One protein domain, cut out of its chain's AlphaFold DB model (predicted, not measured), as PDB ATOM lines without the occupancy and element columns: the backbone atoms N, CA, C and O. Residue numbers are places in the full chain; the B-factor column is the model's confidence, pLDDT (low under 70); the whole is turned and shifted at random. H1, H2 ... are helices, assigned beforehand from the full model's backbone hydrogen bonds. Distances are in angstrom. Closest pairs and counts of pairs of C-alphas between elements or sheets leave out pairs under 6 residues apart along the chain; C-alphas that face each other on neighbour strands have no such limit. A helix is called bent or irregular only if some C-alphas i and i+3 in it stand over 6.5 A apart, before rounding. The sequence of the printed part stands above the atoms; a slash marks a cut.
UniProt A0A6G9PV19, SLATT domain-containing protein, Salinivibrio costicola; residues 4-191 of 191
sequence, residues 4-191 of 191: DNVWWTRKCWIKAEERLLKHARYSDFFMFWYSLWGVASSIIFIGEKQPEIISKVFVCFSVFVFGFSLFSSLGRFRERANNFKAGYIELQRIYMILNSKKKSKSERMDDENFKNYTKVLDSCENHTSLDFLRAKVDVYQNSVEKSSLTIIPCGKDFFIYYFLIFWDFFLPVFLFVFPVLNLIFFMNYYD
ATOM      1  N   ASP A   4      28.713  52.570 -60.391       87.19
ATOM      2  CA  ASP A   4      28.959  53.464 -59.260       87.19
ATOM      3  C   ASP A   4      28.296  52.931 -57.989       87.19
ATOM      4  O   ASP A   4      28.868  53.050 -56.910       87.19
ATOM      5  N   ASN A   5      27.154  52.241 -58.108       88.56
ATOM      6  CA  ASN A   5      26.508  51.587 -56.969       88.56
ATOM      7  C   ASN A   5      27.406  50.477 -56.415       88.56
ATOM      8  O   ASN A   5      27.657  50.432 -55.217       88.56
ATOM      9  N   VAL A   6      27.962  49.633 -57.294       91.12
ATOM     10  CA  VAL A   6      28.902  48.566 -56.903       91.12
ATOM     11  C   VAL A   6      30.131  49.159 -56.217       91.12
ATOM     12  O   VAL A   6      30.588  48.651 -55.192       91.12
ATOM     13  N   TRP A   7      30.651  50.261 -56.758       93.00
ATOM     14  CA  TRP A   7      31.800  50.960 -56.199       93.00
ATOM     15  C   TRP A   7      31.516  51.531 -54.804       93.00
ATOM     16  O   TRP A   7      32.315  51.320 -53.889       93.00
ATOM     17  N   TRP A   8      30.375  52.199 -54.618       94.19
ATOM     18  CA  TRP A   8      29.979  52.766 -53.330       94.19
ATOM     19  C   TRP A   8      29.701  51.691 -52.285       94.19
ATOM     20  O   TRP A   8      30.217  51.798 -51.173       94.19
ATOM     21  N   THR A   9      28.988  50.615 -52.635       94.38
ATOM     22  CA  THR A   9      28.794  49.466 -51.735       94.38
ATOM     23  C   THR A   9      30.137  48.911 -51.277       94.38
ATOM     24  O   THR A   9      30.359  48.750 -50.078       94.38
ATOM     25  N   ARG A  10      31.074  48.708 -52.214       95.44
ATOM     26  CA  ARG A  10      32.422  48.218 -51.904       95.44
ATOM     27  C   ARG A  10      33.133  49.126 -50.898       95.44
ATOM     28  O   ARG A  10      33.702  48.636 -49.928       95.44
ATOM     29  N   LYS A  11      33.093  50.446 -51.105       96.00
ATOM     30  CA  LYS A  11      33.713  51.421 -50.190       96.00
ATOM     31  C   LYS A  11      33.102  51.383 -48.791       96.00
ATOM     32  O   LYS A  11      33.835  51.454 -47.809       96.00
ATOM     33  N   CYS A  12      31.790  51.216 -48.693       96.25
ATOM     34  CA  CYS A  12      31.104  51.127 -47.409       96.25
ATOM     35  C   CYS A  12      31.416  49.820 -46.670       96.25
ATOM     36  O   CYS A  12      31.608  49.836 -45.459       96.25
ATOM     37  N   TRP A  13      31.531  48.702 -47.389       96.69
ATOM     38  CA  TRP A  13      31.915  47.413 -46.805       96.69
ATOM     39  C   TRP A  13      33.350  47.408 -46.274       96.69
ATOM     40  O   TRP A  13      33.597  46.839 -45.216       96.69
ATOM     41  N   ILE A  14      34.275  48.115 -46.933       96.88
ATOM     42  CA  ILE A  14      35.631  48.329 -46.403       96.88
ATOM     43  C   ILE A  14      35.573  49.076 -45.058       96.88
ATOM     44  O   ILE A  14      36.212  48.665 -44.094       96.88
ATOM     45  N   LYS A  15      34.756  50.133 -44.942       96.81
ATOM     46  CA  LYS A  15      34.593  50.854 -43.664       96.81
ATOM     47  C   LYS A  15      33.906  50.022 -42.579       96.81
ATOM     48  O   LYS A  15      34.273  50.147 -41.409       96.81
ATOM     49  N   ALA A  16      32.973  49.148 -42.953       96.88
ATOM     50  CA  ALA A  16      32.365  48.197 -42.029       96.88
ATOM     51  C   ALA A  16      33.392  47.179 -41.495       96.88
ATOM     52  O   ALA A  16      33.439  46.944 -40.285       96.88
ATOM     53  N   GLU A  17      34.264  46.639 -42.356       97.56
ATOM     54  CA  GLU A  17      35.380  45.774 -41.941       97.56
ATOM     55  C   GLU A  17      36.310  46.502 -40.959       97.56
ATOM     56  O   GLU A  17      36.566  45.997 -39.864       97.56
ATOM     57  N   GLU A  18      36.780  47.706 -41.308       96.56
ATOM     58  CA  GLU A  18      37.662  48.513 -40.453       96.56
ATOM     59  C   GLU A  18      37.049  48.744 -39.060       96.56
ATOM     60  O   GLU A  18      37.735  48.605 -38.040       96.56
ATOM     61  N   ARG A  19      35.744  49.057 -39.001       95.56
ATOM     62  CA  ARG A  19      34.994  49.237 -37.749       95.56
ATOM     63  C   ARG A  19      34.961  47.955 -36.920       95.56
ATOM     64  O   ARG A  19      35.262  47.998 -35.727       95.56
ATOM     65  N   LEU A  20      34.633  46.817 -37.527       96.25
ATOM     66  CA  LEU A  20      34.563  45.531 -36.827       96.25
ATOM     67  C   LEU A  20      35.936  45.078 -36.314       96.25
ATOM     68  O   LEU A  20      36.049  44.654 -35.165       96.25
ATOM     69  N   LEU A  21      36.997  45.234 -37.111       96.94
ATOM     70  CA  LEU A  21      38.367  44.939 -36.677       96.94
ATOM     71  C   LEU A  21      38.819  45.853 -35.537       96.94
ATOM     72  O   LEU A  21      39.540  45.425 -34.634       96.94
ATOM     73  N   LYS A  22      38.400  47.120 -35.552       95.38
ATOM     74  CA  LYS A  22      38.645  48.049 -34.449       95.38
ATOM     75  C   LYS A  22      37.930  47.603 -33.169       95.38
ATOM     76  O   LYS A  22      38.574  47.554 -32.126       95.38
ATOM     77  N   HIS A  23      36.658  47.210 -33.251       94.44
ATOM     78  CA  HIS A  23      35.927  46.664 -32.102       94.44
ATOM     79  C   HIS A  23      36.567  45.385 -31.560       94.44
ATOM     80  O   HIS A  23      36.746  45.282 -30.351       94.44
ATOM     81  N   ALA A  24      36.999  44.464 -32.428       95.94
ATOM     82  CA  ALA A  24      37.718  43.259 -32.012       95.94
ATOM     83  C   ALA A  24      39.001  43.599 -31.233       95.94
ATOM     84  O   ALA A  24      39.214  43.091 -30.137       95.94
ATOM     85  N   ARG A  25      39.829  44.508 -31.770       95.38
ATOM     86  CA  ARG A  25      41.073  44.934 -31.111       95.38
ATOM     87  C   ARG A  25      40.821  45.587 -29.756       95.38
ATOM     88  O   ARG A  25      41.526  45.272 -28.807       95.38
ATOM     89  N   TYR A  26      39.837  46.481 -29.661       95.06
ATOM     90  CA  TYR A  26      39.502  47.124 -28.390       95.06
ATOM     91  C   TYR A  26      38.932  46.146 -27.375       95.06
ATOM     92  O   TYR A  26      39.313  46.214 -26.213       95.06
ATOM     93  N   SER A  27      38.072  45.225 -27.803       94.44
ATOM     94  CA  SER A  27      37.505  44.220 -26.911       94.44
ATOM     95  C   SER A  27      38.595  43.340 -26.302       94.44
ATOM     96  O   SER A  27      38.673  43.215 -25.083       94.44
ATOM     97  N   ASP A  28      39.501  42.818 -27.130       93.88
ATOM     98  CA  ASP A  28      40.616  41.990 -26.661       93.88
ATOM     99  C   ASP A  28      41.570  42.775 -25.756       93.88
ATOM    100  O   ASP A  28      41.983  42.286 -24.705       93.88
ATOM    101  N   PHE A  29      41.896  44.012 -26.141       95.88
ATOM    102  CA  PHE A  29      42.774  44.878 -25.361       95.88
ATOM    103  C   PHE A  29      42.185  45.198 -23.985       95.88
ATOM    104  O   PHE A  29      42.874  45.040 -22.982       95.88
ATOM    105  N   PHE A  30      40.919  45.621 -23.913       94.88
ATOM    106  CA  PHE A  30      40.284  45.943 -22.635       94.88
ATOM    107  C   PHE A  30      40.046  44.702 -21.784       94.88
ATOM    108  O   PHE A  30      40.245  44.764 -20.576       94.88
ATOM    109  N   MET A  31      39.706  43.568 -22.395       94.31
ATOM    110  CA  MET A  31      39.606  42.301 -21.677       94.31
ATOM    111  C   MET A  31      40.934  41.959 -20.990       94.31
ATOM    112  O   MET A  31      40.954  41.666 -19.795       94.31
ATOM    113  N   PHE A  32      42.048  42.064 -21.718       94.69
ATOM    114  CA  PHE A  32      43.384  41.879 -21.157       94.69
ATOM    115  C   PHE A  32      43.697  42.909 -20.061       94.69
ATOM    116  O   PHE A  32      44.082  42.532 -18.956       94.69
ATOM    117  N   TRP A  33      43.490  44.198 -20.345       95.38
ATOM    118  CA  TRP A  33      43.815  45.303 -19.440       95.38
ATOM    119  C   TRP A  33      43.091  45.180 -18.100       95.38
ATOM    120  O   TRP A  33      43.723  45.191 -17.048       95.38
ATOM    121  N   TYR A  34      41.772  44.999 -18.123       94.25
ATOM    122  CA  TYR A  34      40.975  44.904 -16.903       94.25
ATOM    123  C   TYR A  34      41.200  43.586 -16.151       94.25
ATOM    124  O   TYR A  34      41.150  43.578 -14.922       94.25
ATOM    125  N   SER A  35      41.531  42.493 -16.848       93.88
ATOM    126  CA  SER A  35      41.946  41.248 -16.185       93.88
ATOM    127  C   SER A  35      43.265  41.433 -15.430       93.88
ATOM    128  O   SER A  35      43.380  41.011 -14.280       93.88
ATOM    129  N   LEU A  36      44.241  42.112 -16.043       92.94
ATOM    130  CA  LEU A  36      45.525  42.418 -15.411       92.94
ATOM    131  C   LEU A  36      45.340  43.292 -14.162       92.94
ATOM    132  O   LEU A  36      45.909  42.985 -13.118       92.94
ATOM    133  N   TRP A  37      44.506  44.332 -14.249       90.94
ATOM    134  CA  TRP A  37      44.178  45.184 -13.103       90.94
ATOM    135  C   TRP A  37      43.481  44.422 -11.981       90.94
ATOM    136  O   TRP A  37      43.856  44.584 -10.825       90.94
ATOM    137  N   GLY A  38      42.529  43.544 -12.306       88.88
ATOM    138  CA  GLY A  38      41.877  42.700 -11.306       88.88
ATOM    139  C   GLY A  38      42.878  41.869 -10.503       88.88
ATOM    140  O   GLY A  38      42.808  41.838  -9.274       88.88
ATOM    141  N   VAL A  39      43.845  41.244 -11.183       89.25
ATOM    142  CA  VAL A  39      44.901  40.453 -10.535       89.25
ATOM    143  C   VAL A  39      45.859  41.340  -9.738       89.25
ATOM    144  O   VAL A  39      46.123  41.047  -8.575       89.25
ATOM    145  N   ALA A  40      46.350  42.434 -10.325       88.44
ATOM    146  CA  ALA A  40      47.287  43.342  -9.665       88.44
ATOM    147  C   ALA A  40      46.692  43.934  -8.380       88.44
ATOM    148  O   ALA A  40      47.324  43.882  -7.328       88.44
ATOM    149  N   SER A  41      45.454  44.426  -8.438       84.19
ATOM    150  CA  SER A  41      44.768  44.947  -7.259       84.19
ATOM    151  C   SER A  41      44.493  43.846  -6.231       84.19
ATOM    152  O   SER A  41      44.690  44.081  -5.044       84.19
ATOM    153  N   SER A  42      44.140  42.627  -6.654       84.00
ATOM    154  CA  SER A  42      43.981  41.499  -5.721       84.00
ATOM    155  C   SER A  42      45.269  41.204  -4.942       84.00
ATOM    156  O   SER A  42      45.196  40.924  -3.752       84.00
ATOM    157  N   ILE A  43      46.440  41.299  -5.584       84.94
ATOM    158  CA  ILE A  43      47.745  41.107  -4.926       84.94
ATOM    159  C   ILE A  43      48.048  42.248  -3.952       84.94
ATOM    160  O   ILE A  43      48.485  41.984  -2.839       84.94
ATOM    161  N   ILE A  44      47.803  43.498  -4.352       80.62
ATOM    162  CA  ILE A  44      48.077  44.680  -3.518       80.62
ATOM    163  C   ILE A  44      47.268  44.642  -2.217       80.62
ATOM    164  O   ILE A  44      47.804  44.945  -1.159       80.62
ATOM    165  N   PHE A  45      46.003  44.226  -2.280       77.31
ATOM    166  CA  PHE A  45      45.129  44.192  -1.106       77.31
ATOM    167  C   PHE A  45      45.238  42.893  -0.284       77.31
ATOM    168  O   PHE A  45      44.521  42.738   0.709       77.31
ATOM    169  N   ILE A  46      46.095  41.932  -0.656       74.06
ATOM    170  CA  ILE A  46      46.346  40.736   0.163       74.06
ATOM    171  C   ILE A  46      47.111  41.139   1.433       74.06
ATOM    172  O   ILE A  46      48.214  41.667   1.366       74.06
ATOM    173  N   GLY A  47      46.544  40.833   2.605       62.94
ATOM    174  CA  GLY A  47      47.219  40.974   3.904       62.94
ATOM    175  C   GLY A  47      46.789  42.174   4.752       62.94
ATOM    176  O   GLY A  47      47.037  42.171   5.956       62.94
ATOM    177  N   GLU A  48      46.085  43.154   4.186       60.59
ATOM    178  CA  GLU A  48      45.411  44.180   4.991       60.59
ATOM    179  C   GLU A  48      44.178  43.589   5.693       60.59
ATOM    180  O   GLU A  48      43.637  42.564   5.265       60.59
ATOM    181  N   LYS A  49      43.691  44.229   6.771       65.75
ATOM    182  CA  LYS A  49      42.334  43.970   7.287       65.75
ATOM    183  C   LYS A  49      41.345  44.379   6.195       65.75
ATOM    184  O   LYS A  49      40.841  45.497   6.223       65.75
ATOM    185  N   GLN A  50      41.120  43.496   5.221       64.06
ATOM    186  CA  GLN A  50      40.310  43.799   4.054       64.06
ATOM    187  C   GLN A  50      38.924  44.246   4.526       64.06
ATOM    188  O   GLN A  50      38.206  43.457   5.150       64.06
ATOM    189  N   PRO A  51      38.530  45.499   4.254       73.25
ATOM    190  CA  PRO A  51      37.170  45.934   4.488       73.25
ATOM    191  C   PRO A  51      36.243  45.031   3.676       73.25
ATOM    192  O   PRO A  51      36.470  44.817   2.486       73.25
ATOM    193  N   GLU A  52      35.164  44.546   4.287       79.19
ATOM    194  CA  GLU A  52      34.182  43.667   3.631       79.19
ATOM    195  C   GLU A  52      33.653  44.256   2.303       79.19
ATOM    196  O   GLU A  52      33.312  43.535   1.364       79.19
ATOM    197  N   ILE A  53      33.627  45.590   2.204       81.56
ATOM    198  CA  ILE A  53      33.268  46.345   0.996       81.56
ATOM    199  C   ILE A  53      34.229  46.047  -0.163       81.56
ATOM    200  O   ILE A  53      33.764  45.828  -1.280       81.56
ATOM    201  N   ILE A  54      35.541  45.994   0.082       80.94
ATOM    202  CA  ILE A  54      36.551  45.748  -0.959       80.94
ATOM    203  C   ILE A  54      36.352  44.352  -1.555       80.94
ATOM    204  O   ILE A  54      36.289  44.201  -2.776       80.94
ATOM    205  N   SER A  55      36.142  43.337  -0.713       82.81
ATOM    206  CA  SER A  55      35.880  41.970  -1.178       82.81
ATOM    207  C   SER A  55      34.597  41.883  -2.021       82.81
ATOM    208  O   SER A  55      34.599  41.244  -3.074       82.81
ATOM    209  N   LYS A  56      33.515  42.577  -1.625       86.81
ATOM    210  CA  LYS A  56      32.269  42.656  -2.418       86.81
ATOM    211  C   LYS A  56      32.500  43.309  -3.784       86.81
ATOM    212  O   LYS A  56      32.018  42.794  -4.792       86.81
ATOM    213  N   VAL A  57      33.273  44.397  -3.834       86.44
ATOM    214  CA  VAL A  57      33.617  45.094  -5.085       86.44
ATOM    215  C   VAL A  57      34.398  44.181  -6.032       86.44
ATOM    216  O   VAL A  57      34.059  44.114  -7.213       86.44
ATOM    217  N   PHE A  58      35.380  43.421  -5.537       86.88
ATOM    218  CA  PHE A  58      36.142  42.483  -6.371       86.88
ATOM    219  C   PHE A  58      35.295  41.338  -6.931       86.88
ATOM    220  O   PHE A  58      35.498  40.930  -8.076       86.88
ATOM    221  N   VAL A  59      34.316  40.845  -6.169       89.56
ATOM    222  CA  VAL A  59      33.358  39.847  -6.673       89.56
ATOM    223  C   VAL A  59      32.492  40.440  -7.785       89.56
ATOM    224  O   VAL A  59      32.347  39.831  -8.841       89.56
ATOM    225  N   CYS A  60      31.956  41.650  -7.608       90.88
ATOM    226  CA  CYS A  60      31.209  42.320  -8.675       90.88
ATOM    227  C   CYS A  60      32.078  42.562  -9.919       90.88
ATOM    228  O   CYS A  60      31.622  42.359 -11.045       90.88
ATOM    229  N   PHE A  61      33.338  42.952  -9.722       91.44
ATOM    230  CA  PHE A  61      34.294  43.177 -10.799       91.44
ATOM    231  C   PHE A  61      34.604  41.895 -11.584       91.44
ATOM    232  O   PHE A  61      34.596  41.917 -12.813       91.44
ATOM    233  N   SER A  62      34.824  40.764 -10.908       92.12
ATOM    234  CA  SER A  62      35.103  39.491 -11.583       92.12
ATOM    235  C   SER A  62      33.908  39.005 -12.407       92.12
ATOM    236  O   SER A  62      34.085  38.579 -13.549       92.12
ATOM    237  N   VAL A  63      32.682  39.160 -11.889       95.00
ATOM    238  CA  VAL A  63      31.444  38.877 -12.634       95.00
ATOM    239  C   VAL A  63      31.307  39.800 -13.849       95.00
ATOM    240  O   VAL A  63      30.936  39.336 -14.927       95.00
ATOM    241  N   PHE A  64      31.648  41.086 -13.716       93.38
ATOM    242  CA  PHE A  64      31.647  42.032 -14.833       93.38
ATOM    243  C   PHE A  64      32.644  41.632 -15.930       93.38
ATOM    244  O   PHE A  64      32.261  41.542 -17.097       93.38
ATOM    245  N   VAL A  65      33.899  41.341 -15.569       93.94
ATOM    246  CA  VAL A  65      34.936  40.904 -16.521       93.94
ATOM    247  C   VAL A  65      34.522  39.601 -17.208       93.94
ATOM    248  O   VAL A  65      34.651  39.472 -18.427       93.94
ATOM    249  N   PHE A  66      33.948  38.657 -16.459       94.12
ATOM    250  CA  PHE A  66      33.404  37.426 -17.025       94.12
ATOM    251  C   PHE A  66      32.267  37.698 -18.020       94.12
ATOM    252  O   PHE A  66      32.313  37.209 -19.150       94.12
ATOM    253  N   GLY A  67      31.280  38.521 -17.659       95.38
ATOM    254  CA  GLY A  67      30.187  38.902 -18.557       95.38
ATOM    255  C   GLY A  67      30.683  39.603 -19.824       95.38
ATOM    256  O   GLY A  67      30.235  39.288 -20.929       95.38
ATOM    257  N   PHE A  68      31.669  40.493 -19.689       93.62
ATOM    258  CA  PHE A  68      32.305  41.162 -20.823       93.62
ATOM    259  C   PHE A  68      33.018  40.168 -21.750       93.62
ATOM    260  O   PHE A  68      32.908  40.280 -22.972       93.62
ATOM    261  N   SER A  69      33.676  39.149 -21.192       94.50
ATOM    262  CA  SER A  69      34.321  38.084 -21.971       94.50
ATOM    263  C   SER A  69      33.330  37.329 -22.863       94.50
ATOM    264  O   SER A  69      33.589  37.112 -24.050       94.50
ATOM    265  N   LEU A  70      32.152  37.007 -22.317       94.00
ATOM    266  CA  LEU A  70      31.081  36.334 -23.043       94.00
ATOM    267  C   LEU A  70      30.510  37.244 -24.128       94.00
ATOM    268  O   LEU A  70      30.366  36.819 -25.271       94.00
ATOM    269  N   PHE A  71      30.236  38.506 -23.793       91.75
ATOM    270  CA  PHE A  71      29.722  39.485 -24.749       91.75
ATOM    271  C   PHE A  71      30.685  39.699 -25.927       91.75
ATOM    272  O   PHE A  71      30.265  39.680 -27.085       91.75
ATOM    273  N   SER A  72      31.985  39.832 -25.640       91.12
ATOM    274  CA  SER A  72      33.045  39.932 -26.649       91.12
ATOM    275  C   SER A  72      33.047  38.723 -27.591       91.12
ATOM    276  O   SER A  72      33.068  38.879 -28.815       91.12
ATOM    277  N   SER A  73      32.961  37.516 -27.023       90.31
ATOM    278  CA  SER A  73      32.930  36.259 -27.777       90.31
ATOM    279  C   SER A  73      31.691  36.152 -28.680       90.31
ATOM    280  O   SER A  73      31.803  35.859 -29.872       90.31
ATOM    281  N   LEU A  74      30.509  36.490 -28.153       92.56
ATOM    282  CA  LEU A  74      29.239  36.454 -28.890       92.56
ATOM    283  C   LEU A  74      29.177  37.478 -30.031       92.56
ATOM    284  O   LEU A  74      28.510  37.236 -31.037       92.56
ATOM    285  N   GLY A  75      29.892  38.602 -29.915       89.38
ATOM    286  CA  GLY A  75      29.932  39.642 -30.945       89.38
ATOM    287  C   GLY A  75      30.522  39.185 -32.287       89.38
ATOM    288  O   GLY A  75      30.219  39.797 -33.318       89.38
ATOM    289  N   ARG A  76      31.350  38.122 -32.292       93.25
ATOM    290  CA  ARG A  76      31.989  37.504 -33.480       93.25
ATOM    291  C   ARG A  76      32.576  38.529 -34.465       93.25
ATOM    292  O   ARG A  76      32.509  38.364 -35.683       93.25
ATOM    293  N   PHE A  77      33.171  39.604 -33.939       93.94
ATOM    294  CA  PHE A  77      33.588  40.766 -34.735       93.94
ATOM    295  C   PHE A  77      34.574  40.411 -35.858       93.94
ATOM    296  O   PHE A  77      34.435  40.903 -36.975       93.94
ATOM    297  N   ARG A  78      35.547  39.529 -35.585       94.69
ATOM    298  CA  ARG A  78      36.539  39.082 -36.580       94.69
ATOM    299  C   ARG A  78      35.912  38.302 -37.730       94.69
ATOM    300  O   ARG A  78      36.280  38.503 -38.879       94.69
ATOM    301  N   GLU A  79      34.970  37.420 -37.426       94.88
ATOM    302  CA  GLU A  79      34.298  36.613 -38.441       94.88
ATOM    303  C   GLU A  79      33.432  37.482 -39.352       94.88
ATOM    304  O   GLU A  79      33.525  37.394 -40.572       94.88
ATOM    305  N   ARG A  80      32.669  38.407 -38.763       94.69
ATOM    306  CA  ARG A  80      31.879  39.383 -39.519       94.69
ATOM    307  C   ARG A  80      32.763  40.270 -40.399       94.69
ATOM    308  O   ARG A  80      32.428  40.507 -41.556       94.69
ATOM    309  N   ALA A  81      33.920  40.705 -39.893       96.38
ATOM    310  CA  ALA A  81      34.899  41.451 -40.683       96.38
ATOM    311  C   ALA A  81      35.422  40.627 -41.874       96.38
ATOM    312  O   ALA A  81      35.474  41.129 -42.996       96.38
ATOM    313  N   ASN A  82      35.737  39.345 -41.659       95.81
ATOM    314  CA  ASN A  82      36.172  38.444 -42.727       95.81
ATOM    315  C   ASN A  82      35.094  38.252 -43.804       95.81
ATOM    316  O   ASN A  82      35.431  38.198 -44.988       95.81
ATOM    317  N   ASN A  83      33.815  38.207 -43.419       95.50
ATOM    318  CA  ASN A  83      32.705  38.127 -44.371       95.50
ATOM    319  C   ASN A  83      32.641  39.384 -45.246       95.50
ATOM    320  O   ASN A  83      32.632  39.268 -46.469       95.50
ATOM    321  N   PHE A  84      32.718  40.582 -44.649       96.38
ATOM    322  CA  PHE A  84      32.807  41.826 -45.422       96.38
ATOM    323  C   PHE A  84      34.009  41.842 -46.364       96.38
ATOM    324  O   PHE A  84      33.868  42.256 -47.516       96.38
ATOM    325  N   LYS A  85      35.167  41.351 -45.905       96.25
ATOM    326  CA  LYS A  85      36.378  41.227 -46.721       96.25
ATOM    327  C   LYS A  85      36.186  40.343 -47.937       96.25
ATOM    328  O   LYS A  85      36.480  40.769 -49.054       96.25
ATOM    329  N   ALA A  86      35.666  39.137 -47.740       95.69
ATOM    330  CA  ALA A  86      35.337  38.245 -48.842       95.69
ATOM    331  C   ALA A  86      34.333  38.911 -49.800       95.69
ATOM    332  O   ALA A  86      34.555  38.951 -51.010       95.69
ATOM    333  N   GLY A  87      33.286  39.530 -49.250       94.44
ATOM    334  CA  GLY A  87      32.250  40.213 -50.009       94.44
ATOM    335  C   GLY A  87      32.780  41.345 -50.891       94.44
ATOM    336  O   GLY A  87      32.505  41.378 -52.092       94.44
ATOM    337  N   TYR A  88      33.577  42.273 -50.350       94.81
ATOM    338  CA  TYR A  88      34.051  43.410 -51.143       94.81
ATOM    339  C   TYR A  88      35.125  43.018 -52.169       94.81
ATOM    340  O   TYR A  88      35.299  43.737 -53.157       94.81
ATOM    341  N   ILE A  89      35.829  41.894 -51.972       95.12
ATOM    342  CA  ILE A  89      36.722  41.305 -52.982       95.12
ATOM    343  C   ILE A  89      35.899  40.825 -54.183       95.12
ATOM    344  O   ILE A  89      36.259  41.124 -55.324       95.12
ATOM    345  N   GLU A  90      34.760  40.167 -53.956       94.06
ATOM    346  CA  GLU A  90      33.845  39.793 -55.044       94.06
ATOM    347  C   GLU A  90      33.238  41.026 -55.727       94.06
ATOM    348  O   GLU A  90      33.232  41.118 -56.957       94.06
ATOM    349  N   LEU A  91      32.829  42.045 -54.958       93.62
ATOM    350  CA  LEU A  91      32.367  43.319 -55.526       93.62
ATOM    351  C   LEU A  91      33.444  43.998 -56.383       93.62
ATOM    352  O   LEU A  91      33.126  44.629 -57.393       93.62
ATOM    353  N   GLN A  92      34.723  43.877 -56.010       94.44
ATOM    354  CA  GLN A  92      35.829  44.393 -56.812       94.44
ATOM    355  C   GLN A  92      35.941  43.666 -58.155       94.44
ATOM    356  O   GLN A  92      36.140  44.327 -59.175       94.44
ATOM    357  N   ARG A  93      35.771  42.338 -58.185       92.12
ATOM    358  CA  ARG A  93      35.767  41.563 -59.437       92.12
ATOM    359  C   ARG A  93      34.623  41.992 -60.354       92.12
ATOM    360  O   ARG A  93      34.870  42.300 -61.518       92.12
ATOM    361  N   ILE A  94      33.405  42.111 -59.819       90.50
ATOM    362  CA  ILE A  94      32.235  42.599 -60.571       90.50
ATOM    363  C   ILE A  94      32.508  44.006 -61.120       90.50
ATOM    364  O   ILE A  94      32.303  44.271 -62.303       90.50
ATOM    365  N   TYR A  95      33.041  44.906 -60.290       90.75
ATOM    366  CA  TYR A  95      33.391  46.264 -60.707       90.75
ATOM    367  C   TYR A  95      34.424  46.290 -61.851       90.75
ATOM    368  O   TYR A  95      34.277  47.071 -62.791       90.75
ATOM    369  N   MET A  96      35.444  45.425 -61.813       89.25
ATOM    370  CA  MET A  96      36.434  45.304 -62.891       89.25
ATOM    371  C   MET A  96      35.811  44.812 -64.205       89.25
ATOM    372  O   MET A  96      36.114  45.373 -65.257       89.25
ATOM    373  N   ILE A  97      34.909  43.824 -64.154       87.44
ATOM    374  CA  ILE A  97      34.186  43.309 -65.333       87.44
ATOM    375  C   ILE A  97      33.316  44.405 -65.963       87.44
ATOM    376  O   ILE A  97      33.294  44.575 -67.181       87.44
ATOM    377  N   LEU A  98      32.622  45.196 -65.142       84.81
ATOM    378  CA  LEU A  98      31.804  46.307 -65.637       84.81
ATOM    379  C   LEU A  98      32.660  47.413 -66.265       84.81
ATOM    380  O   LEU A  98      32.274  47.997 -67.277       84.81
ATOM    381  N   ASN A  99      33.847  47.672 -65.714       82.94
ATOM    382  CA  ASN A  99      34.783  48.632 -66.293       82.94
ATOM    383  C   ASN A  99      35.458  48.135 -67.576       82.94
ATOM    384  O   ASN A  99      35.771  48.962 -68.429       82.94
ATOM    385  N   SER A 100      35.670  46.828 -67.757       79.12
ATOM    386  CA  SER A 100      36.235  46.290 -69.004       79.12
ATOM    387  C   SER A 100      35.214  46.276 -70.148       79.12
ATOM    388  O   SER A 100      35.576  46.509 -71.303       79.12
ATOM    389  N   LYS A 101      33.921  46.102 -69.834       69.50
ATOM    390  CA  LYS A 101      32.808  46.139 -70.800       69.50
ATOM    391  C   LYS A 101      32.474  47.534 -71.339       69.50
ATOM    392  O   LYS A 101      31.803  47.623 -72.360       69.50
ATOM    393  N   LYS A 102      33.005  48.619 -70.758       56.25
ATOM    394  CA  LYS A 102      32.804  50.018 -71.206       56.25
ATOM    395  C   LYS A 102      33.187  50.319 -72.668       56.25
ATOM    396  O   LYS A 102      32.877  51.403 -73.152       56.25
ATOM    397  N   LYS A 103      33.854  49.400 -73.378       53.50
ATOM    398  CA  LYS A 103      34.041  49.501 -74.838       53.50
ATOM    399  C   LYS A 103      32.755  49.224 -75.635       53.50
ATOM    400  O   LYS A 103      32.707  49.576 -76.809       53.50
ATOM    401  N   SER A 104      31.717  48.636 -75.032       51.88
ATOM    402  CA  SER A 104      30.388  48.481 -75.631       51.88
ATOM    403  C   SER A 104      29.398  49.475 -75.006       51.88
ATOM    404  O   SER A 104      29.475  49.818 -73.831       51.88
ATOM    405  N   LYS A 105      28.484  49.998 -75.825       52.94
ATOM    406  CA  LYS A 105      27.659  51.209 -75.623       52.94
ATOM    407  C   LYS A 105      26.688  51.234 -74.416       52.94
ATOM    408  O   LYS A 105      25.873  52.148 -74.344       52.94
ATOM    409  N   SER A 106      26.729  50.273 -73.488       56.03
ATOM    410  CA  SER A 106      25.797  50.190 -72.349       56.03
ATOM    411  C   SER A 106      26.508  50.390 -71.008       56.03
ATOM    412  O   SER A 106      27.285  49.544 -70.578       56.03
ATOM    413  N   GLU A 107      26.180  51.475 -70.299       61.81
ATOM    414  CA  GLU A 107      26.591  51.688 -68.898       61.81
ATOM    415  C   GLU A 107      25.751  50.887 -67.884       61.81
ATOM    416  O   GLU A 107      26.051  50.884 -66.685       61.81
ATOM    417  N   ARG A 108      24.689  50.214 -68.347       67.50
ATOM    418  CA  ARG A 108      23.830  49.386 -67.498       67.50
ATOM    419  C   ARG A 108      24.449  48.009 -67.300       67.50
ATOM    420  O   ARG A 108      24.897  47.376 -68.253       67.50
ATOM    421  N   MET A 109      24.431  47.568 -66.046       72.88
ATOM    422  CA  MET A 109      24.775  46.209 -65.637       72.88
ATOM    423  C   MET A 109      23.858  45.210 -66.353       72.88
ATOM    424  O   MET A 109      22.648  45.433 -66.394       72.88
ATOM    425  N   ASP A 110      24.434  44.153 -66.926       81.75
ATOM    426  CA  ASP A 110      23.663  43.048 -67.503       81.75
ATOM    427  C   ASP A 110      22.999  42.200 -66.402       81.75
ATOM    428  O   ASP A 110      23.364  42.278 -65.222       81.75
ATOM    429  N   ASP A 111      22.008  41.396 -66.789       82.94
ATOM    430  CA  ASP A 111      21.197  40.611 -65.849       82.94
ATOM    431  C   ASP A 111      22.035  39.590 -65.061       82.94
ATOM    432  O   ASP A 111      21.759  39.317 -63.891       82.94
ATOM    433  N   GLU A 112      23.105  39.064 -65.665       85.44
ATOM    434  CA  GLU A 112      24.025  38.128 -65.017       85.44
ATOM    435  C   GLU A 112      24.847  38.805 -63.910       85.44
ATOM    436  O   GLU A 112      24.880  38.320 -62.776       85.44
ATOM    437  N   ASN A 113      25.475  39.954 -64.192       83.38
ATOM    438  CA  ASN A 113      26.223  40.697 -63.179       83.38
ATOM    439  C   ASN A 113      25.299  41.266 -62.103       83.38
ATOM    440  O   ASN A 113      25.705  41.335 -60.944       83.38
ATOM    441  N   PHE A 114      24.059  41.620 -62.452       86.38
ATOM    442  CA  PHE A 114      23.057  42.019 -61.469       86.38
ATOM    443  C   PHE A 114      22.717  40.869 -60.517       86.38
ATOM    444  O   PHE A 114      22.781  41.045 -59.302       86.38
ATOM    445  N   LYS A 115      22.454  39.667 -61.045       88.50
ATOM    446  CA  LYS A 115      22.197  38.471 -60.232       88.50
ATOM    447  C   LYS A 115      23.386  38.117 -59.336       88.50
ATOM    448  O   LYS A 115      23.198  37.814 -58.158       88.50
ATOM    449  N   ASN A 116      24.607  38.192 -59.868       88.25
ATOM    450  CA  ASN A 116      25.830  37.961 -59.095       88.25
ATOM    451  C   ASN A 116      26.003  39.005 -57.989       88.25
ATOM    452  O   ASN A 116      26.331  38.652 -56.861       88.25
ATOM    453  N   TYR A 117      25.736  40.275 -58.287       89.00
ATOM    454  CA  TYR A 117      25.796  41.347 -57.304       89.00
ATOM    455  C   TYR A 117      24.772  41.150 -56.178       89.00
ATOM    456  O   TYR A 117      25.148  41.227 -55.012       89.00
ATOM    457  N   THR A 118      23.514  40.820 -56.490       89.44
ATOM    458  CA  THR A 118      22.494  40.522 -55.468       89.44
ATOM    459  C   THR A 118      22.894  39.329 -54.605       89.44
ATOM    460  O   THR A 118      22.815  39.407 -53.387       89.44
ATOM    461  N   LYS A 119      23.436  38.266 -55.210       92.44
ATOM    462  CA  LYS A 119      23.944  37.108 -54.463       92.44
ATOM    463  C   LYS A 119      25.070  37.486 -53.492       92.44
ATOM    464  O   LYS A 119      25.164  36.912 -52.411       92.44
ATOM    465  N   VAL A 120      25.939  38.422 -53.881       91.69
ATOM    466  CA  VAL A 120      26.987  38.944 -52.994       91.69
ATOM    467  C   VAL A 120      26.372  39.776 -51.872       91.69
ATOM    468  O   VAL A 120      26.797  39.623 -50.734       91.69
ATOM    469  N   LEU A 121      25.364  40.607 -52.150       90.38
ATOM    470  CA  LEU A 121      24.664  41.356 -51.102       90.38
ATOM    471  C   LEU A 121      23.993  40.441 -50.073       90.38
ATOM    472  O   LEU A 121      24.090  40.718 -48.884       90.38
ATOM    473  N   ASP A 122      23.382  39.342 -50.514       90.25
ATOM    474  CA  ASP A 122      22.703  38.392 -49.624       90.25
ATOM    475  C   ASP A 122      23.677  37.566 -48.762       90.25
ATOM    476  O   ASP A 122      23.262  36.934 -47.791       90.25
ATOM    477  N   SER A 123      24.972  37.543 -49.099       88.44
ATOM    478  CA  SER A 123      25.969  36.739 -48.377       88.44
ATOM    479  C   SER A 123      26.551  37.434 -47.147       88.44
ATOM    480  O   SER A 123      27.150  36.773 -46.296       88.44
ATOM    481  N   CYS A 124      26.403  38.757 -47.049       86.12
ATOM    482  CA  CYS A 124      26.990  39.573 -45.994       86.12
ATOM    483  C   CYS A 124      25.913  40.381 -45.271       86.12
ATOM    484  O   CYS A 124      24.879  40.732 -45.831       86.12
ATOM    485  N   GLU A 125      26.170  40.719 -44.010       88.81
ATOM    486  CA  GLU A 125      25.304  41.655 -43.301       88.81
ATOM    487  C   GLU A 125      25.375  43.061 -43.919       88.81
ATOM    488  O   GLU A 125      26.355  43.448 -44.561       88.81
ATOM    489  N   ASN A 126      24.334  43.862 -43.696       89.62
ATOM    490  CA  ASN A 126      24.296  45.220 -44.219       89.62
ATOM    491  C   ASN A 126      25.255  46.150 -43.465       89.62
ATOM    492  O   ASN A 126      25.364  46.121 -42.238       89.62
ATOM    493  N   HIS A 127      25.904  47.044 -44.213       90.38
ATOM    494  CA  HIS A 127      26.662  48.149 -43.633       90.38
ATOM    495  C   HIS A 127      25.736  49.104 -42.860       90.38
ATOM    496  O   HIS A 127      24.540  49.219 -43.149       90.38
ATOM    497  N   THR A 128      26.290  49.864 -41.923       93.19
ATOM    498  CA  THR A 128      25.533  50.896 -41.203       93.19
ATOM    499  C   THR A 128      25.567  52.240 -41.933       93.19
ATOM    500  O   THR A 128      26.430  52.498 -42.773       93.19
ATOM    501  N   SER A 129      24.657  53.146 -41.573       92.62
ATOM    502  CA  SER A 129      24.677  54.535 -42.055       92.62
ATOM    503  C   SER A 129      25.971  55.270 -41.678       92.62
ATOM    504  O   SER A 129      26.432  56.130 -42.428       92.62
ATOM    505  N   LEU A 130      26.596  54.899 -40.555       93.25
ATOM    506  CA  LEU A 130      27.890  55.431 -40.123       93.25
ATOM    507  C   LEU A 130      29.035  54.956 -41.024       93.25
ATOM    508  O   LEU A 130      29.926  55.744 -41.336       93.25
ATOM    509  N   ASP A 131      28.999  53.701 -41.478       95.06
ATOM    510  CA  ASP A 131      29.983  53.176 -42.432       95.06
ATOM    511  C   ASP A 131      29.879  53.917 -43.771       95.06
ATOM    512  O   ASP A 131      30.895  54.309 -44.344       95.06
ATOM    513  N   PHE A 132      28.648  54.187 -44.223       95.50
ATOM    514  CA  PHE A 132      28.397  55.000 -45.412       95.50
ATOM    515  C   PHE A 132      28.902  56.439 -45.245       95.50
ATOM    516  O   PHE A 132      29.587  56.959 -46.125       95.50
ATOM    517  N   LEU A 133      28.628  57.080 -44.103       95.88
ATOM    518  CA  LEU A 133      29.129  58.421 -43.798       95.88
ATOM    519  C   LEU A 133      30.662  58.475 -43.837       95.88
ATOM    520  O   LEU A 133      31.229  59.357 -44.486       95.88
ATOM    521  N   ARG A 134      31.328  57.520 -43.176       95.25
ATOM    522  CA  ARG A 134      32.792  57.407 -43.168       95.25
ATOM    523  C   ARG A 134      33.331  57.187 -44.574       95.25
ATOM    524  O   ARG A 134      34.264  57.875 -44.963       95.25
ATOM    525  N   ALA A 135      32.722  56.293 -45.353       95.81
ATOM    526  CA  ALA A 135      33.133  56.032 -46.729       95.81
ATOM    527  C   ALA A 135      32.984  57.277 -47.613       95.81
ATOM    528  O   ALA A 135      33.887  57.590 -48.382       95.81
ATOM    529  N   LYS A 136      31.878  58.015 -47.475       94.94
ATOM    530  CA  LYS A 136      31.600  59.250 -48.217       94.94
ATOM    531  C   LYS A 136      32.644  60.336 -47.953       94.94
ATOM    532  O   LYS A 136      33.176  60.909 -48.902       94.94
ATOM    533  N   VAL A 137      32.944  60.612 -46.683       94.88
ATOM    534  CA  VAL A 137      33.928  61.640 -46.307       94.88
ATOM    535  C   VAL A 137      35.347  61.211 -46.686       94.88
ATOM    536  O   VAL A 137      36.066  61.996 -47.301       94.88
ATOM    537  N   ASP A 138      35.719  59.960 -46.408       94.25
ATOM    538  CA  ASP A 138      37.040  59.405 -46.727       94.25
ATOM    539  C   ASP A 138      37.318  59.435 -48.238       94.25
ATOM    540  O   ASP A 138      38.362  59.907 -48.683       94.25
ATOM    541  N   VAL A 139      36.349  59.017 -49.056       94.56
ATOM    542  CA  VAL A 139      36.442  59.116 -50.518       94.56
ATOM    543  C   VAL A 139      36.642  60.560 -50.961       94.56
ATOM    544  O   VAL A 139      37.529  60.823 -51.767       94.56
ATOM    545  N   TYR A 140      35.841  61.497 -50.455       93.56
ATOM    546  CA  TYR A 140      35.923  62.896 -50.869       93.56
ATOM    547  C   TYR A 140      37.267  63.542 -50.504       93.56
ATOM    548  O   TYR A 140      37.792  64.345 -51.273       93.56
ATOM    549  N   GLN A 141      37.835  63.183 -49.349       91.44
ATOM    550  CA  GLN A 141      39.132  63.688 -48.894       91.44
ATOM    551  C   GLN A 141      40.301  63.115 -49.702       91.44
ATOM    552  O   GLN A 141      41.244  63.844 -49.993       91.44
ATOM    553  N   ASN A 142      40.225  61.841 -50.093       90.94
ATOM    554  CA  ASN A 142      41.297  61.156 -50.824       90.94
ATOM    555  C   ASN A 142      41.170  61.246 -52.356       90.94
ATOM    556  O   ASN A 142      42.050  60.774 -53.075       90.94
ATOM    557  N   SER A 143      40.079  61.808 -52.885       89.75
ATOM    558  CA  SER A 143      39.876  61.935 -54.332       89.75
ATOM    559  C   SER A 143      40.552  63.187 -54.883       89.75
ATOM    560  O   SER A 143      40.259  64.299 -54.448       89.75
ATOM    561  N   VAL A 144      41.405  63.003 -55.896       81.62
ATOM    562  CA  VAL A 144      42.072  64.101 -56.619       81.62
ATOM    563  C   VAL A 144      41.053  64.942 -57.392       81.62
ATOM    564  O   VAL A 144      41.068  66.167 -57.319       81.62
ATOM    565  N   GLU A 145      40.124  64.285 -58.091       85.31
ATOM    566  CA  GLU A 145      39.113  64.946 -58.913       85.31
ATOM    567  C   GLU A 145      37.724  64.839 -58.272       85.31
ATOM    568  O   GLU A 145      36.980  63.878 -58.473       85.31
ATOM    569  N   LYS A 146      37.356  65.854 -57.486       84.12
ATOM    570  CA  LYS A 146      36.085  65.887 -56.741       84.12
ATOM    571  C   LYS A 146      34.852  65.957 -57.649       84.12
ATOM    572  O   LYS A 146      33.798  65.464 -57.264       84.12
ATOM    573  N   SER A 147      34.989  66.525 -58.848       76.94
ATOM    574  CA  SER A 147      33.937  66.601 -59.876       76.94
ATOM    575  C   SER A 147      33.524  65.235 -60.426       76.94
ATOM    576  O   SER A 147      32.424  65.105 -60.952       76.94
ATOM    577  N   SER A 148      34.374  64.212 -60.291       79.44
ATOM    578  CA  SER A 148      34.086  62.852 -60.762       79.44
ATOM    579  C   SER A 148      33.204  62.037 -59.804       79.44
ATOM    580  O   SER A 148      32.767  60.934 -60.145       79.44
ATOM    581  N   LEU A 149      32.937  62.554 -58.599       85.69
ATOM    582  CA  LEU A 149      32.189  61.850 -57.562       85.69
ATOM    583  C   LEU A 149      30.680  62.010 -57.748       85.69
ATOM    584  O   LEU A 149      30.157  63.117 -57.827       85.69
ATOM    585  N   THR A 150      29.964  60.888 -57.714       86.38
ATOM    586  CA  THR A 150      28.494  60.871 -57.765       86.38
ATOM    587  C   THR A 150      27.837  61.269 -56.444       86.38
ATOM    588  O   THR A 150      26.684  61.689 -56.439       86.38
ATOM    589  N   ILE A 151      28.551  61.146 -55.319       88.56
ATOM    590  CA  ILE A 151      28.056  61.482 -53.979       88.56
ATOM    591  C   ILE A 151      29.061  62.416 -53.306       88.56
ATOM    592  O   ILE A 151      30.237  62.075 -53.171       88.56
ATOM    593  N   ILE A 152      28.582  63.579 -52.858       90.69
ATOM    594  CA  ILE A 152      29.397  64.633 -52.243       90.69
ATOM    595  C   ILE A 152      28.914  64.859 -50.798       90.69
ATOM    596  O   ILE A 152      27.705  64.981 -50.578       90.69
ATOM    597  N   PRO A 153      29.812  64.887 -49.795       91.62
ATOM    598  CA  PRO A 153      29.446  65.179 -48.412       91.62
ATOM    599  C   PRO A 153      29.015  66.640 -48.215       91.62
ATOM    600  O   PRO A 153      29.588  67.564 -48.788       91.62
ATOM    601  N   CYS A 154      28.035  66.846 -47.338       92.19
ATOM    602  CA  CYS A 154      27.611  68.152 -46.841       92.19
ATOM    603  C   CYS A 154      28.430  68.560 -45.599       92.19
ATOM    604  O   CYS A 154      29.035  67.721 -44.936       92.19
ATOM    605  N   GLY A 155      28.400  69.838 -45.202       91.12
ATOM    606  CA  GLY A 155      29.082  70.319 -43.987       91.12
ATOM    607  C   GLY A 155      28.695  69.555 -42.708       91.12
ATOM    608  O   GLY A 155      29.554  69.260 -41.880       91.12
ATOM    609  N   LYS A 156      27.425  69.140 -42.579       93.75
ATOM    610  CA  LYS A 156      26.959  68.304 -41.455       93.75
ATOM    611  C   LYS A 156      27.637  66.930 -41.422       93.75
ATOM    612  O   LYS A 156      27.906  66.414 -40.343       93.75
ATOM    613  N   ASP A 157      27.938  66.360 -42.588       93.94
ATOM    614  CA  ASP A 157      28.605  65.061 -42.685       93.94
ATOM    615  C   ASP A 157      30.026  65.128 -42.125       93.94
ATOM    616  O   ASP A 157      30.437  64.239 -41.383       93.94
ATOM    617  N   PHE A 158      30.755  66.209 -42.423       94.81
ATOM    618  CA  PHE A 158      32.080  66.445 -41.849       94.81
ATOM    619  C   PHE A 158      32.022  66.610 -40.336       94.81
ATOM    620  O   PHE A 158      32.829  66.006 -39.634       94.81
ATOM    621  N   PHE A 159      31.060  67.385 -39.830       96.31
ATOM    622  CA  PHE A 159      30.897  67.568 -38.390       96.31
ATOM    623  C   PHE A 159      30.688  66.227 -37.676       96.31
ATOM    624  O   PHE A 159      31.423  65.905 -36.745       96.31
ATOM    625  N   ILE A 160      29.746  65.407 -38.157       95.19
ATOM    626  CA  ILE A 160      29.480  64.086 -37.574       95.19
ATOM    627  C   ILE A 160      30.709  63.179 -37.723       95.19
ATOM    628  O   ILE A 160      31.072  62.487 -36.778       95.19
ATOM    629  N   TYR A 161      31.387  63.191 -38.871       95.12
ATOM    630  CA  TYR A 161      32.585  62.383 -39.103       95.12
ATOM    631  C   TYR A 161      33.706  62.686 -38.100       95.12
ATOM    632  O   TYR A 161      34.215  61.769 -37.454       95.12
ATOM    633  N   TYR A 162      34.058  63.961 -37.921       95.31
ATOM    634  CA  TYR A 162      35.095  64.355 -36.968       95.31
ATOM    635  C   TYR A 162      34.666  64.125 -35.519       95.31
ATOM    636  O   TYR A 162      35.484  63.696 -34.709       95.31
ATOM    637  N   PHE A 163      33.386  64.324 -35.204       96.25
ATOM    638  CA  PHE A 163      32.835  63.980 -33.896       96.25
ATOM    639  C   PHE A 163      32.964  62.479 -33.596       96.25
ATOM    640  O   PHE A 163      33.370  62.097 -32.502       96.25
ATOM    641  N   LEU A 164      32.686  61.613 -34.574       94.06
ATOM    642  CA  LEU A 164      32.871  60.170 -34.417       94.06
ATOM    643  C   LEU A 164      34.339  59.814 -34.210       94.06
ATOM    644  O   LEU A 164      34.620  59.016 -33.327       94.06
ATOM    645  N   ILE A 165      35.263  60.395 -34.986       93.31
ATOM    646  CA  ILE A 165      36.713  60.172 -34.823       93.31
ATOM    647  C   ILE A 165      37.187  60.603 -33.436       93.31
ATOM    648  O   ILE A 165      37.972  59.890 -32.812       93.31
ATOM    649  N   PHE A 166      36.699  61.746 -32.957       95.44
ATOM    650  CA  PHE A 166      36.980  62.236 -31.618       95.44
ATOM    651  C   PHE A 166      36.583  61.180 -30.577       95.44
ATOM    652  O   PHE A 166      37.436  60.680 -29.848       95.44
ATOM    653  N   TRP A 167      35.329  60.728 -30.565       93.75
ATOM    654  CA  TRP A 167      34.887  59.714 -29.599       93.75
ATOM    655  C   TRP A 167      35.613  58.377 -29.732       93.75
ATOM    656  O   TRP A 167      35.964  57.754 -28.730       93.75
ATOM    657  N   ASP A 168      35.905  57.983 -30.965       92.00
ATOM    658  CA  ASP A 168      36.674  56.797 -31.315       92.00
ATOM    659  C   ASP A 168      38.104  56.793 -30.747       92.00
ATOM    660  O   ASP A 168      38.722  55.727 -30.718       92.00
ATOM    661  N   PHE A 169      38.634  57.957 -30.355       93.25
ATOM    662  CA  PHE A 169      39.935  58.129 -29.708       93.25
ATOM    663  C   PHE A 169      39.798  58.370 -28.198       93.25
ATOM    664  O   PHE A 169      40.455  57.698 -27.404       93.25
ATOM    665  N   PHE A 170      38.922  59.290 -27.792       94.94
ATOM    666  CA  PHE A 170      38.799  59.716 -26.398       94.94
ATOM    667  C   PHE A 170      38.237  58.626 -25.482       94.94
ATOM    668  O   PHE A 170      38.738  58.450 -24.373       94.94
ATOM    669  N   LEU A 171      37.233  57.866 -25.932       94.12
ATOM    670  CA  LEU A 171      36.601  56.844 -25.093       94.12
ATOM    671  C   LEU A 171      37.573  55.707 -24.725       94.12
ATOM    672  O   LEU A 171      37.665  55.379 -23.540       94.12
ATOM    673  N   PRO A 172      38.363  55.147 -25.663       94.12
ATOM    674  CA  PRO A 172      39.384  54.170 -25.305       94.12
ATOM    675  C   PRO A 172      40.462  54.712 -24.357       94.12
ATOM    676  O   PRO A 172      40.864  54.010 -23.432       94.12
ATOM    677  N   VAL A 173      40.918  55.954 -24.553       95.31
ATOM    678  CA  VAL A 173      41.921  56.583 -23.674       95.31
ATOM    679  C   VAL A 173      41.373  56.745 -22.258       95.31
ATOM    680  O   VAL A 173      42.044  56.380 -21.293       95.31
ATOM    681  N   PHE A 174      40.135  57.220 -22.125       94.50
ATOM    682  CA  PHE A 174      39.463  57.327 -20.834       94.50
ATOM    683  C   PHE A 174      39.372  55.967 -20.127       94.50
ATOM    684  O   PHE A 174      39.783  55.843 -18.974       94.50
ATOM    685  N   LEU A 175      38.914  54.925 -20.830       93.69
ATOM    686  CA  LEU A 175      38.814  53.569 -20.278       93.69
ATOM    687  C   LEU A 175      40.172  52.952 -19.927       93.69
ATOM    688  O   LEU A 175      40.237  52.107 -19.036       93.69
ATOM    689  N   PHE A 176      41.248  53.340 -20.609       94.12
ATOM    690  CA  PHE A 176      42.603  52.897 -20.288       94.12
ATOM    691  C   PHE A 176      43.116  53.529 -18.988       94.12
ATOM    692  O   PHE A 176      43.679  52.832 -18.146       94.12
ATOM    693  N   VAL A 177      42.887  54.832 -18.807       93.81
ATOM    694  CA  VAL A 177      43.369  55.604 -17.648       93.81
ATOM    695  C   VAL A 177      42.513  55.368 -16.396       93.81
ATOM    696  O   VAL A 177      43.015  55.476 -15.278       93.81
ATOM    697  N   PHE A 178      41.240  54.993 -16.557       91.69
ATOM    698  CA  PHE A 178      40.291  54.831 -15.452       91.69
ATOM    699  C   PHE A 178      40.786  53.927 -14.297       91.69
ATOM    700  O   PHE A 178      40.724  54.380 -13.152       91.69
ATOM    701  N   PRO A 179      41.335  52.713 -14.517       89.31
ATOM    702  CA  PRO A 179      41.843  51.880 -13.419       89.31
ATOM    703  C   PRO A 179      42.997  52.521 -12.637       89.31
ATOM    704  O   PRO A 179      43.031  52.438 -11.412       89.31
ATOM    705  N   VAL A 180      43.901  53.223 -13.332       87.81
ATOM    706  CA  VAL A 180      45.049  53.912 -12.719       87.81
ATOM    707  C   VAL A 180      44.571  55.021 -11.783       87.81
ATOM    708  O   VAL A 180      45.045  55.124 -10.655       87.81
ATOM    709  N   LEU A 181      43.603  55.827 -12.233       89.44
ATOM    710  CA  LEU A 181      43.035  56.908 -11.423       89.44
ATOM    711  C   LEU A 181      42.359  56.384 -10.158       89.44
ATOM    712  O   LEU A 181      42.535  56.969  -9.093       89.44
ATOM    713  N   ASN A 182      41.620  55.275 -10.267       84.69
ATOM    714  CA  ASN A 182      40.991  54.652  -9.104       84.69
ATOM    715  C   ASN A 182      42.047  54.165  -8.107       84.69
ATOM    716  O   ASN A 182      41.903  54.423  -6.918       84.69
ATOM    717  N   LEU A 183      43.127  53.523  -8.568       81.50
ATOM    718  CA  LEU A 183      44.186  53.060  -7.670       81.50
ATOM    719  C   LEU A 183      44.880  54.222  -6.940       81.50
ATOM    720  O   LEU A 183      45.069  54.140  -5.732       81.50
ATOM    721  N   ILE A 184      45.207  55.314  -7.639       85.19
ATOM    722  CA  ILE A 184      45.806  56.509  -7.015       85.19
ATOM    723  C   ILE A 184      44.858  57.111  -5.972       85.19
ATOM    724  O   ILE A 184      45.288  57.471  -4.880       85.19
ATOM    725  N   PHE A 185      43.567  57.207  -6.297       84.81
ATOM    726  CA  PHE A 185      42.557  57.698  -5.363       84.81
ATOM    727  C   PHE A 185      42.461  56.820  -4.109       84.81
ATOM    728  O   PHE A 185      42.403  57.352  -3.005       84.81
ATOM    729  N   PHE A 186      42.478  55.493  -4.273       77.38
ATOM    730  CA  PHE A 186      42.444  54.560  -3.150       77.38
ATOM    731  C   PHE A 186      43.690  54.660  -2.265       77.38
ATOM    732  O   PHE A 186      43.536  54.740  -1.052       77.38
ATOM    733  N   MET A 187      44.894  54.715  -2.845       75.50
ATOM    734  CA  MET A 187      46.136  54.860  -2.069       75.50
ATOM    735  C   MET A 187      46.133  56.146  -1.232       75.50
ATOM    736  O   MET A 187      46.324  56.094  -0.026       75.50
ATOM    737  N   ASN A 188      45.770  57.284  -1.834       80.00
ATOM    738  CA  ASN A 188      45.718  58.573  -1.133       80.00
ATOM    739  C   ASN A 188      44.633  58.670  -0.042       80.00
ATOM    740  O   ASN A 188      44.638  59.633   0.717       80.00
ATOM    741  N   TYR A 189      43.642  57.775  -0.029       74.94
ATOM    742  CA  TYR A 189      42.562  57.791   0.965       74.94
ATOM    743  C   TYR A 189      42.887  56.947   2.206       74.94
ATOM    744  O   TYR A 189      42.302  57.178   3.264       74.94
ATOM    745  N   TYR A 190      43.766  55.950   2.064       63.44
ATOM    746  CA  TYR A 190      44.132  55.019   3.133       63.44
ATOM    747  C   TYR A 190      45.520  55.288   3.751       63.44
ATOM    748  O   TYR A 190      45.792  54.719   4.810       63.44
ATOM    749  N   ASP A 191      46.337  56.160   3.145       52.28
ATOM    750  CA  ASP A 191      47.506  56.820   3.763       52.28
ATOM    751  C   ASP A 191      47.092  58.041   4.615       52.28
ATOM    752  O   ASP A 191      47.672  58.230   5.713       52.28
TER     753      ASP A 191
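This is residues 4 to 191 of the 191 residues of the protein "SLATT domain-containing protein" of Salinivibrio costicola (UniProt A0A6G9PV19). A long rod is built along one straight helix, H1, with H2 and H3 following one another along one side of it and H4 folded back beside H3. On the other side of H1, H5 crosses it, and the bent helix H6 slants from H5 back toward H1 and then runs on near H1's far end. The printed part has 188 residues with six named helices, H1 to H6 in order along the chain, and no named strand; the class is all helix. It is only just loose, close to extended, with a radius of gyration of the C-alphas of 24.0 A and spans of 84 by 34 by 18 A.

H1, residues 4 to 44, is the longest helix at 59.6 A and begins at C-alpha 4 (28.959, 53.464, -59.260). H2 is residues 52 to 74, 33.7 A. H3 is residues 77 to 103, 41.0 A, and is irregular, with C-alphas 100 and 103 7.0 A apart. H4 is residues 111 to 123 and H5 residues 129 to 142. H6, residues 155 to 190, was assigned as one helix by its hydrogen bonds but is bent, with C-alphas 176 and 179 7.0 A apart. Its arms are H6a, residues 155 to 176, 32.4 A, and H6b, residues 179 to 190, ending at C-alpha 190 (44.132, 55.019, 3.133).

H1 is the hub. With residues 6 to 24 alone it touches H3, opposite ways at a shallow tilt of 18 degrees; the closest C-alphas, Glu 17 and Ala 81, are 4.5 A apart. With residues 24 to 42 alone it touches H2, a hairpin at a shallow tilt of 26 degrees, closest at the C-alphas of Ser 27 and Ser 72, 6.2 A. H3 and H4 form another hairpin at a shallow tilt of 10 degrees, with the closest C-alphas, Gly 87 and Val 120, 6.2 A apart. H5 touches H1 with residues 131 to 135 alone, only just about perpendicular at 71 degrees; the closest C-alphas are Cys 12 and Phe 132, 5.1 A. H6a touches H5, the closest C-alphas being Arg 134 and Tyr 161 at 6.4 A. H6a and H1 only just touch, with 3 pairs of C-alphas within 8 A, the closest Tyr 26 and Pro 172 at 7.7 A. H6b stands at a steep tilt of 47 degrees to H6a and is close to but not clearly touching H1. Every O i to N i+4 pair is within hydrogen-bond range in H1, H2, H4, H5 and H6b, against 21 of 23 in H3 and 17 of 18 in H6a.

The C-alphas farthest apart, Lys 49 and Lys 105, are 84.5 A apart. The printed part has no cut, and the link from H5 to H6, 12 residues, is long. Residues 47 to 50, 101 to 108 and 190 to 191 are under pLDDT 70.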